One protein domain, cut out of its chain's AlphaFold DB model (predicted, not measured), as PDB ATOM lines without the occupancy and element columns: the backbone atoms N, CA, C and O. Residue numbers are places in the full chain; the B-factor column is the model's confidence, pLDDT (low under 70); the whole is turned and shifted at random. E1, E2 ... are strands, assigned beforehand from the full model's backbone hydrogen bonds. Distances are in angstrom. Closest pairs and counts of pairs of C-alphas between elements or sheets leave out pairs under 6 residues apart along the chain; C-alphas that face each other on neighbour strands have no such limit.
ATOM      1  N   VAL A  28      19.788 -31.254 -37.908       71.62
ATOM      2  CA  VAL A  28      18.942 -30.560 -38.881       71.62
ATOM      3  C   VAL A  28      18.925 -31.306 -40.204       71.62
ATOM      4  O   VAL A  28      19.956 -31.809 -40.646       71.62
ATOM      5  N   ASP A  29      17.764 -31.312 -40.851       64.62
ATOM      6  CA  ASP A  29      17.645 -31.689 -42.261       64.62
ATOM      7  C   ASP A  29      17.701 -30.441 -43.164       64.62
ATOM      8  O   ASP A  29      17.197 -29.383 -42.789       64.62
ATOM      9  N   VAL A  30      18.279 -30.580 -44.366       65.81
ATOM     10  CA  VAL A  30      18.464 -29.547 -45.415       65.81
ATOM     11  C   VAL A  30      18.272 -30.238 -46.796       65.81
ATOM     12  O   VAL A  30      18.820 -31.320 -46.945       65.81
ATOM     13  N   TYR A  31      17.549 -29.727 -47.822       59.56
ATOM     14  CA  TYR A  31      17.361 -30.454 -49.131       59.56
ATOM     15  C   TYR A  31      17.306 -29.647 -50.486       59.56
ATOM     16  O   TYR A  31      18.375 -29.484 -51.059       59.56
ATOM     17  N   ASN A  32      16.169 -29.165 -51.077       60.84
ATOM     18  CA  ASN A  32      16.122 -28.222 -52.257       60.84
ATOM     19  C   ASN A  32      14.842 -27.315 -52.548       60.84
ATOM     20  O   ASN A  32      14.398 -27.232 -53.691       60.84
ATOM     21  N   SER A  33      14.220 -26.612 -51.576       58.66
ATOM     22  CA  SER A  33      12.869 -25.980 -51.641       58.66
ATOM     23  C   SER A  33      12.475 -25.306 -50.295       58.66
ATOM     24  O   SER A  33      13.219 -25.442 -49.323       58.66
ATOM     25  N   GLY A  34      11.339 -24.588 -50.222       57.31
ATOM     26  CA  GLY A  34      10.823 -23.955 -48.987       57.31
ATOM     27  C   GLY A  34       9.752 -24.744 -48.210       57.31
ATOM     28  O   GLY A  34       9.203 -24.260 -47.218       57.31
ATOM     29  N   ASP A  35       9.439 -25.954 -48.674       63.25
ATOM     30  CA  ASP A  35       8.489 -26.901 -48.072       63.25
ATOM     31  C   ASP A  35       9.191 -28.092 -47.395       63.25
ATOM     32  O   ASP A  35       8.569 -29.120 -47.139       63.25
ATOM     33  N   CYS A  36      10.496 -27.985 -47.124       56.78
ATOM     34  CA  CYS A  36      11.303 -29.075 -46.578       56.78
ATOM     35  C   CYS A  36      11.393 -30.345 -47.439       56.78
ATOM     36  O   CYS A  36      12.016 -31.304 -46.999       56.78
ATOM     37  N   SER A  37      11.003 -30.334 -48.715       52.53
ATOM     38  CA  SER A  37      11.801 -31.078 -49.704       52.53
ATOM     39  C   SER A  37      13.145 -30.349 -49.947       52.53
ATOM     40  O   SER A  37      13.628 -30.267 -51.074       52.53
ATOM     41  N   GLY A  38      13.755 -29.750 -48.896       51.75
ATOM     42  CA  GLY A  38      14.052 -28.314 -48.934       51.75
ATOM     43  C   GLY A  38      15.354 -27.700 -48.367       51.75
ATOM     44  O   GLY A  38      15.566 -27.794 -47.172       51.75
ATOM     45  N   PHE A  39      16.201 -27.028 -49.188       62.16
ATOM     46  CA  PHE A  39      17.434 -26.260 -48.833       62.16
ATOM     47  C   PHE A  39      17.165 -24.762 -48.662       62.16
ATOM     48  O   PHE A  39      17.959 -24.068 -48.044       62.16
ATOM     49  N   GLN A  40      16.050 -24.234 -49.179       71.69
ATOM     50  CA  GLN A  40      15.578 -22.923 -48.721       71.69
ATOM     51  C   GLN A  40      14.938 -23.044 -47.324       71.69
ATOM     52  O   GLN A  40      14.443 -22.051 -46.802       71.69
ATOM     53  N   SER A  41      15.018 -24.227 -46.693       76.88
ATOM     54  CA  SER A  41      14.478 -24.519 -45.372       76.88
ATOM     55  C   SER A  41      15.314 -25.513 -44.562       76.88
ATOM     56  O   SER A  41      16.210 -26.168 -45.086       76.88
ATOM     57  N   PHE A  42      14.982 -25.652 -43.284       79.06
ATOM     58  CA  PHE A  42      15.501 -26.686 -42.397       79.06
ATOM     59  C   PHE A  42      14.525 -26.938 -41.245       79.06
ATOM     60  O   PHE A  42      13.677 -26.094 -40.949       79.06
ATOM     61  N   ALA A  43      14.648 -28.091 -40.593       84.19
ATOM     62  CA  ALA A  43      13.853 -28.433 -39.417       84.19
ATOM     63  C   ALA A  43      14.723 -29.082 -38.342       84.19
ATOM     64  O   ALA A  43      15.565 -29.930 -38.646       84.19
ATOM     65  N   VAL A  44      14.489 -28.715 -37.080       83.00
ATOM     66  CA  VAL A  44      15.104 -29.404 -35.940       83.00
ATOM     67  C   VAL A  44      14.498 -30.794 -35.837       83.00
ATOM     68  O   VAL A  44      13.276 -30.948 -35.841       83.00
ATOM     69  N   ARG A  45      15.337 -31.819 -35.705       85.25
ATOM     70  CA  ARG A  45      14.873 -33.182 -35.387       85.25
ATOM     71  C   ARG A  45      15.089 -33.553 -33.940       85.25
ATOM     72  O   ARG A  45      14.322 -34.324 -33.372       85.25
ATOM     73  N   THR A  46      16.122 -32.990 -33.339       86.00
ATOM     74  CA  THR A  46      16.468 -33.243 -31.949       86.00
ATOM     75  C   THR A  46      17.070 -31.974 -31.383       86.00
ATOM     76  O   THR A  46      17.939 -31.371 -32.021       86.00
ATOM     77  N   TYR A  47      16.577 -31.565 -30.216       87.75
ATOM     78  CA  TYR A  47      17.173 -30.465 -29.476       87.75
ATOM     79  C   TYR A  47      18.600 -30.813 -29.052       87.75
ATOM     80  O   TYR A  47      18.968 -31.977 -28.894       87.75
ATOM     81  N   GLY A  48      19.390 -29.769 -28.894       84.88
ATOM     82  CA  GLY A  48      20.695 -29.809 -28.284       84.88
ATOM     83  C   GLY A  48      20.651 -29.910 -26.758       84.88
ATOM     84  O   GLY A  48      19.597 -30.077 -26.147       84.88
ATOM     85  N   GLY A  49      21.826 -29.785 -26.144       84.31
ATOM     86  CA  GLY A  49      21.973 -29.634 -24.702       84.31
ATOM     87  C   GLY A  49      21.431 -28.293 -24.182       84.31
ATOM     88  O   GLY A  49      21.040 -27.426 -24.966       84.31
ATOM     89  N   PRO A  50      21.417 -28.102 -22.851       84.94
ATOM     90  CA  PRO A  50      20.948 -26.865 -22.232       84.94
ATOM     91  C   PRO A  50      21.709 -25.642 -22.751       84.94
ATOM     92  O   PRO A  50      22.928 -25.707 -22.897       84.94
ATOM     93  N   GLN A  51      21.008 -24.528 -22.991       86.25
ATOM     94  CA  GLN A  51      21.607 -23.268 -23.452       86.25
ATOM     95  C   GLN A  51      22.414 -23.434 -24.744       86.25
ATOM     96  O   GLN A  51      23.449 -22.795 -24.952       86.25
ATOM     97  N   GLN A  52      21.937 -24.299 -25.635       87.31
ATOM     98  CA  GLN A  52      22.544 -24.480 -26.939       87.31
ATOM     99  C   GLN A  52      21.876 -23.586 -27.976       87.31
ATOM    100  O   GLN A  52      20.652 -23.559 -28.112       87.31
ATOM    101  N   LYS A  53      22.695 -22.887 -28.760       88.00
ATOM    102  CA  LYS A  53      22.256 -21.969 -29.805       88.00
ATOM    103  C   LYS A  53      22.795 -22.382 -31.169       88.00
ATOM    104  O   LYS A  53      23.992 -22.617 -31.334       88.00
ATOM    105  N   GLY A  54      21.909 -22.450 -32.156       87.56
ATOM    106  CA  GLY A  54      22.271 -22.639 -33.557       87.56
ATOM    107  C   GLY A  54      22.493 -21.296 -34.246       87.56
ATOM    108  O   GLY A  54      21.675 -20.392 -34.087       87.56
ATOM    109  N   TYR A  55      23.568 -21.175 -35.023       87.69
ATOM    110  CA  TYR A  55      23.877 -20.013 -35.861       87.69
ATOM    111  C   TYR A  55      23.925 -20.417 -37.331       87.69
ATOM    112  O   TYR A  55      24.538 -21.426 -37.683       87.69
ATOM    113  N   PHE A  56      23.290 -19.615 -38.185       84.38
ATOM    114  CA  PHE A  56      23.044 -19.935 -39.590       84.38
ATOM    115  C   PHE A  56      23.758 -18.929 -40.493       84.38
ATOM    116  O   PHE A  56      23.622 -17.715 -40.314       84.38
ATOM    117  N   PHE A  57      24.529 -19.431 -41.457       84.12
ATOM    118  CA  PHE A  57      25.498 -18.651 -42.228       84.12
ATOM    119  C   PHE A  57      25.214 -18.722 -43.728       84.12
ATOM    120  O   PHE A  57      25.062 -19.808 -44.289       84.12
ATOM    121  N   VAL A  58      25.187 -17.563 -44.389       80.25
ATOM    122  CA  VAL A  58      25.127 -17.461 -45.856       80.25
ATOM    123  C   VAL A  58      26.539 -17.573 -46.452       80.25
ATOM    124  O   VAL A  58      27.527 -17.481 -45.721       80.25
ATOM    125  N   PRO A  59      26.687 -17.772 -47.773       78.88
ATOM    126  CA  PRO A  59      28.007 -17.792 -48.393       78.88
ATOM    127  C   PRO A  59      28.844 -16.557 -48.043       78.88
ATOM    128  O   PRO A  59      28.375 -15.426 -48.155       78.88
ATOM    129  N   GLY A  60      30.087 -16.787 -47.612       77.69
ATOM    130  CA  GLY A  60      31.051 -15.730 -47.294       77.69
ATOM    131  C   GLY A  60      31.054 -15.206 -45.851       77.69
ATOM    132  O   GLY A  60      31.896 -14.366 -45.557       77.69
ATOM    133  N   ASN A  61      30.192 -15.692 -44.943       76.19
ATOM    134  CA  ASN A  61      30.174 -15.246 -43.533       76.19
ATOM    135  C   ASN A  61      30.411 -16.364 -42.493       76.19
ATOM    136  O   ASN A  61      30.132 -16.176 -41.309       76.19
ATOM    137  N   CYS A  62      30.903 -17.534 -42.913       77.50
ATOM    138  CA  CYS A  62      31.091 -18.675 -42.015       77.50
ATOM    139  C   CYS A  62      32.061 -18.329 -40.870       77.50
ATOM    140  O   CYS A  62      33.228 -18.032 -41.113       77.50
ATOM    141  N   GLY A  63      31.575 -18.398 -39.626       75.56
ATOM    142  CA  GLY A  63      32.353 -18.103 -38.415       75.56
ATOM    143  C   GLY A  63      32.169 -16.690 -37.845       75.56
ATOM    144  O   GLY A  63      32.621 -16.440 -36.730       75.56
ATOM    145  N   ASP A  64      31.468 -15.786 -38.538       85.50
ATOM    146  CA  ASP A  64      31.120 -14.460 -38.008       85.50
ATOM    147  C   ASP A  64      29.736 -14.477 -37.346       85.50
ATOM    148  O   ASP A  64      28.700 -14.341 -38.001       85.50
ATOM    149  N   LEU A  65      29.710 -14.635 -36.021       84.56
ATOM    150  CA  LEU A  65      28.460 -14.705 -35.255       84.56
ATOM    151  C   LEU A  65      27.636 -13.418 -35.321       84.56
ATOM    152  O   LEU A  65      26.404 -13.488 -35.284       84.56
ATOM    153  N   THR A  66      28.299 -12.267 -35.448       85.69
ATOM    154  CA  THR A  66      27.645 -10.952 -35.503       85.69
ATOM    155  C   THR A  66      26.860 -10.803 -36.798       85.69
ATOM    156  O   THR A  66      25.744 -10.290 -36.786       85.69
ATOM    157  N   ASN A  67      27.419 -11.307 -37.899       83.19
ATOM    158  CA  ASN A  67      26.811 -11.246 -39.226       83.19
ATOM    159  C   ASN A  67      26.104 -12.546 -39.638       83.19
ATOM    160  O   ASN A  67      25.859 -12.756 -40.829       83.19
ATOM    161  N   SER A  68      25.761 -13.420 -38.687       87.56
ATOM    162  CA  SER A  68      24.921 -14.594 -38.960       87.56
ATOM    163  C   SER A  68      23.562 -14.174 -39.548       87.56
ATOM    164  O   SER A  68      23.015 -13.129 -39.202       87.56
ATOM    165  N   PHE A  69      22.999 -14.973 -40.463       84.62
ATOM    166  CA  PHE A  69      21.660 -14.709 -41.020       84.62
ATOM    167  C   PHE A  69      20.581 -14.788 -39.939       84.62
ATOM    168  O   PHE A  69      19.602 -14.044 -39.973       84.62
ATOM    169  N   GLY A  70      20.767 -15.716 -39.007       86.56
ATOM    170  CA  GLY A  70      19.859 -15.954 -37.907       86.56
ATOM    171  C   GLY A  70      20.526 -16.806 -36.843       86.56
ATOM    172  O   GLY A  70      21.508 -17.509 -37.101       86.56
ATOM    173  N   ASN A  71      19.982 -16.717 -35.636       87.88
ATOM    174  CA  ASN A  71      20.361 -17.565 -34.524       87.88
ATOM    175  C   ASN A  71      19.145 -17.843 -33.646       87.88
ATOM    176  O   ASN A  71      18.337 -16.948 -33.400       87.88
ATOM    177  N   TRP A  72      19.036 -19.081 -33.176       88.19
ATOM    178  CA  TRP A  72      17.911 -19.546 -32.367       88.19
ATOM    179  C   TRP A  72      18.388 -20.517 -31.298       88.19
ATOM    180  O   TRP A  72      19.369 -21.239 -31.507       88.19
ATOM    181  N   TRP A  73      17.703 -20.529 -30.156       88.69
ATOM    182  CA  TRP A  73      17.936 -21.549 -29.144       88.69
ATOM    183  C   TRP A  73      17.428 -22.886 -29.671       88.69
ATOM    184  O   TRP A  73      16.297 -23.012 -30.124       88.69
ATOM    185  N   VAL A  74      18.301 -23.883 -29.657       86.50
ATOM    186  CA  VAL A  74      18.007 -25.248 -30.111       86.50
ATOM    187  C   VAL A  74      17.881 -26.194 -28.922       86.50
ATOM    188  O   VAL A  74      18.015 -27.396 -29.092       86.50
ATOM    189  N   ASP A  75      17.630 -25.668 -27.725       87.44
ATOM    190  CA  ASP A  75      17.495 -26.411 -26.465       87.44
ATOM    191  C   ASP A  75      16.027 -26.631 -26.041       87.44
ATOM    192  O   ASP A  75      15.755 -27.249 -25.014       87.44
ATOM    193  N   GLY A  76      15.073 -26.129 -26.835       86.06
ATOM    194  CA  GLY A  76      13.636 -26.230 -26.575       86.06
ATOM    195  C   GLY A  76      13.096 -25.238 -25.538       86.06
ATOM    196  O   GLY A  76      11.920 -25.328 -25.188       86.06
ATOM    197  N   GLY A  77      13.911 -24.295 -25.050       83.44
ATOM    198  CA  GLY A  77      13.538 -23.392 -23.957       83.44
ATOM    199  C   GLY A  77      12.734 -22.149 -24.357       83.44
ATOM    200  O   GLY A  77      11.996 -21.619 -23.528       83.44
ATOM    201  N   ASP A  78      12.852 -21.667 -25.598       81.19
ATOM    202  CA  ASP A  78      12.316 -20.356 -26.015       81.19
ATOM    203  C   ASP A  78      11.037 -20.418 -26.876       81.19
ATOM    204  O   ASP A  78      10.431 -19.385 -27.157       81.19
ATOM    205  N   GLY A  79      10.622 -21.620 -27.294       80.56
ATOM    206  CA  GLY A  79       9.417 -21.868 -28.094       80.56
ATOM    207  C   GLY A  79       9.458 -21.354 -29.541       80.56
ATOM    208  O   GLY A  79       8.512 -21.606 -30.287       80.56
ATOM    209  N   ASN A  80      10.527 -20.681 -29.970       78.25
ATOM    210  CA  ASN A  80      10.609 -20.066 -31.301       78.25
ATOM    211  C   ASN A  80      11.077 -21.035 -32.386       78.25
ATOM    212  O   ASN A  80      11.042 -20.702 -33.573       78.25
ATOM    213  N   PHE A  81      11.585 -22.195 -31.976       81.75
ATOM    214  CA  PHE A  81      12.489 -22.955 -32.814       81.75
ATOM    215  C   PHE A  81      12.327 -24.467 -32.609       81.75
ATOM    216  O   PHE A  81      13.149 -25.143 -31.993       81.75
ATOM    217  N   GLN A  82      11.173 -24.980 -33.039       85.50
ATOM    218  CA  GLN A  82      10.605 -26.222 -32.512       85.50
ATOM    219  C   GLN A  82      10.989 -27.471 -33.319       85.50
ATOM    220  O   GLN A  82      11.133 -27.436 -34.543       85.50
ATOM    221  N   VAL A  83      11.084 -28.619 -32.638       86.69
ATOM    222  CA  VAL A  83      11.267 -29.918 -33.309       86.69
ATOM    223  C   VAL A  83      10.127 -30.180 -34.294       86.69
ATOM    224  O   VAL A  83       8.951 -30.084 -33.955       86.69
ATOM    225  N   GLY A  84      10.494 -30.542 -35.522       83.50
ATOM    226  CA  GLY A  84       9.565 -30.832 -36.611       83.50
ATOM    227  C   GLY A  84       9.015 -29.597 -37.322       83.50
ATOM    228  O   GLY A  84       8.385 -29.753 -38.368       83.50
ATOM    229  N   GLN A  85       9.273 -28.386 -36.819       85.06
ATOM    230  CA  GLN A  85       8.887 -27.164 -37.510       85.06
ATOM    231  C   GLN A  85       9.876 -26.857 -38.641       85.06
ATOM    232  O   GLN A  85      11.090 -26.842 -38.445       85.06
ATOM    233  N   CYS A  86       9.343 -26.569 -39.829       82.69
ATOM    234  CA  CYS A  86      10.124 -26.063 -40.950       82.69
ATOM    235  C   CYS A  86      10.351 -24.554 -40.830       82.69
ATOM    236  O   CYS A  86       9.405 -23.772 -40.707       82.69
ATOM    237  N   HIS A  87      11.611 -24.146 -40.933       81.19
ATOM    238  CA  HIS A  87      12.038 -22.753 -40.966       81.19
ATOM    239  C   HIS A  87      12.657 -22.440 -42.323       81.19
ATOM    240  O   HIS A  87      13.506 -23.185 -42.799       81.19
ATOM    241  N   ASN A  88      12.232 -21.340 -42.945       80.88
ATOM    242  CA  ASN A  88      12.699 -20.912 -44.263       80.88
ATOM    243  C   ASN A  88      13.800 -19.846 -44.161       80.88
ATOM    244  O   ASN A  88      13.715 -18.936 -43.340       80.88
ATOM    245  N   PHE A  89      14.789 -19.894 -45.054       75.88
ATOM    246  CA  PHE A  89      15.932 -18.970 -45.102       75.88
ATOM    247  C   PHE A  89      15.644 -17.641 -45.828       75.88
ATOM    248  O   PHE A  89      16.573 -16.905 -46.154       75.88
ATOM    249  N   ALA A  90      14.364 -17.313 -46.032       72.56
ATOM    250  CA  ALA A  90      13.851 -16.275 -46.933       72.56
ATOM    251  C   ALA A  90      14.111 -16.552 -48.429       72.56
ATOM    252  O   ALA A  90      15.085 -17.195 -48.819       72.56
ATOM    253  N   THR A  91      13.203 -16.065 -49.279       71.06
ATOM    254  CA  THR A  91      13.180 -16.351 -50.721       71.06
ATOM    255  C   THR A  91      14.497 -15.985 -51.407       71.06
ATOM    256  O   THR A  91      14.955 -14.846 -51.315       71.06
ATOM    257  N   GLY A  92      15.085 -16.941 -52.133       70.56
ATOM    258  CA  GLY A  92      16.290 -16.738 -52.941       70.56
ATOM    259  C   GLY A  92      17.609 -16.798 -52.167       70.56
ATOM    260  O   GLY A  92      18.650 -16.449 -52.724       70.56
ATOM    261  N   ARG A  93      17.598 -17.231 -50.900       73.44
ATOM    262  CA  ARG A  93      18.806 -17.390 -50.079       73.44
ATOM    263  C   ARG A  93      19.096 -18.865 -49.817       73.44
ATOM    264  O   ARG A  93      18.187 -19.668 -49.633       73.44
ATOM    265  N   VAL A  94      20.380 -19.198 -49.755       73.31
ATOM    266  CA  VAL A  94      20.886 -20.525 -49.375       73.31
ATOM    267  C   VAL A  94      21.847 -20.378 -48.199       73.31
ATOM    268  O   VAL A  94      22.529 -19.357 -48.087       73.31
ATOM    269  N   MET A  95      21.901 -21.380 -47.322       74.19
ATOM    270  CA  MET A  95      22.875 -21.417 -46.227       74.19
ATOM    271  C   MET A  95      24.103 -22.237 -46.623       74.19
ATOM    272  O   MET A  95      23.984 -23.323 -47.182       74.19
ATOM    273  N   ASN A  96      25.287 -21.699 -46.324       74.50
ATOM    274  CA  ASN A  96      26.591 -22.322 -46.555       74.50
ATOM    275  C   ASN A  96      27.001 -23.213 -45.371       74.50
ATOM    276  O   ASN A  96      27.681 -24.217 -45.571       74.50
ATOM    277  N   ALA A  97      26.651 -22.819 -44.145       77.38
ATOM    278  CA  ALA A  97      27.055 -23.513 -42.927       77.38
ATOM    279  C   ALA A  97      26.064 -23.275 -41.779       77.38
ATOM    280  O   ALA A  97      25.306 -22.300 -41.774       77.38
ATOM    281  N   ILE A  98      26.118 -24.162 -40.786       81.81
ATOM    282  CA  ILE A  98      25.408 -24.052 -39.511       81.81
ATOM    283  C   ILE A  98      26.413 -24.397 -38.414       81.81
ATOM    284  O   ILE A  98      27.131 -25.389 -38.534       81.81
ATOM    285  N   ALA A  99      26.471 -23.589 -37.360       84.19
ATOM    286  CA  ALA A  99      27.315 -23.868 -36.206       84.19
ATOM    287  C   ALA A  99      26.485 -23.948 -34.930       84.19
ATOM    288  O   ALA A  99      25.462 -23.278 -34.781       84.19
ATOM    289  N   SER A 100      26.958 -24.778 -34.012       84.81
ATOM    290  CA  SER A 100      26.370 -24.956 -32.695       84.81
ATOM    291  C   SER A 100      27.274 -24.332 -31.647       84.81
ATOM    292  O   SER A 100      28.474 -24.604 -31.626       84.81
ATOM    293  N   TYR A 101      26.691 -23.513 -30.782       82.75
ATOM    294  CA  TYR A 101      27.383 -22.885 -29.669       82.75
ATOM    295  C   TYR A 101      26.671 -23.231 -28.371       82.75
ATOM    296  O   TYR A 101      25.452 -23.105 -28.274       82.75
ATOM    297  N   SER A 102      27.445 -23.659 -27.379       79.31
ATOM    298  CA  SER A 102      26.987 -23.706 -25.995       79.31
ATOM    299  C   SER A 102      27.235 -22.344 -25.365       79.31
ATOM    300  O   SER A 102      28.342 -21.813 -25.509       79.31
ATOM    301  N   GLY A 103      26.219 -21.793 -24.703       63.44
ATOM    302  CA  GLY A 103      26.421 -20.770 -23.677       63.44
ATOM    303  C   GLY A 103      27.098 -21.342 -22.439       63.44
ATOM    304  O   GLY A 103      27.085 -22.588 -22.285       63.44
TER     305      GLY A 103
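This is residues 28 to 103 of the 103 residues of an uncharacterized protein of Clathrospora elynae (UniProt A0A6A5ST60). With little regular structure, the model is a small, only just flat body of two antiparallel sheets on opposite sides of its middle, E1 - E4 and E3 - E2 - E5, joined by loops. The printed part has 76 residues with no named helix and strands E1 to E5 in chain order, all strand by class with 25 residues in named elements. It is compact, with a radius of gyration of the C-alphas of 11.8 A, spanning 32 by 27 by 15 A.

Residues 28 to 29 pair antiparallel with residues 43 to 44 of E1, residues 41 to 46. E1 is antiparallel to E4, residues 86 to 88, at 145 degrees; N 42 and O 87 are 2.9 A apart, within hydrogen-bond range. E2, residues 52 to 57, and E3, residues 70 to 73, form a hairpin at 166 degrees, with N 54 and O 72 within hydrogen-bond range at 2.9 A. On the other side of E2 is E5, residues 97 to 102, antiparallel at 157 degrees, with N 53 and O 101 within hydrogen-bond range at 2.8 A. E1 is apart from E2, E3 and E5.

E1 begins at C-alpha 41 (14.478, -24.519, -45.372) and is 16.1 A long; E2 is 16.6 A. E5, 16.9 A, ends at C-alpha 102 (26.987, -23.706, -25.995).

The C-alphas farthest apart, of Pro 50 and Gly 92, are 32.7 A apart. The printed part has no cut; the links E2 to E3 and E3 to E4 are long. Residues 29 to 39 and 103 have pLDDT under 70.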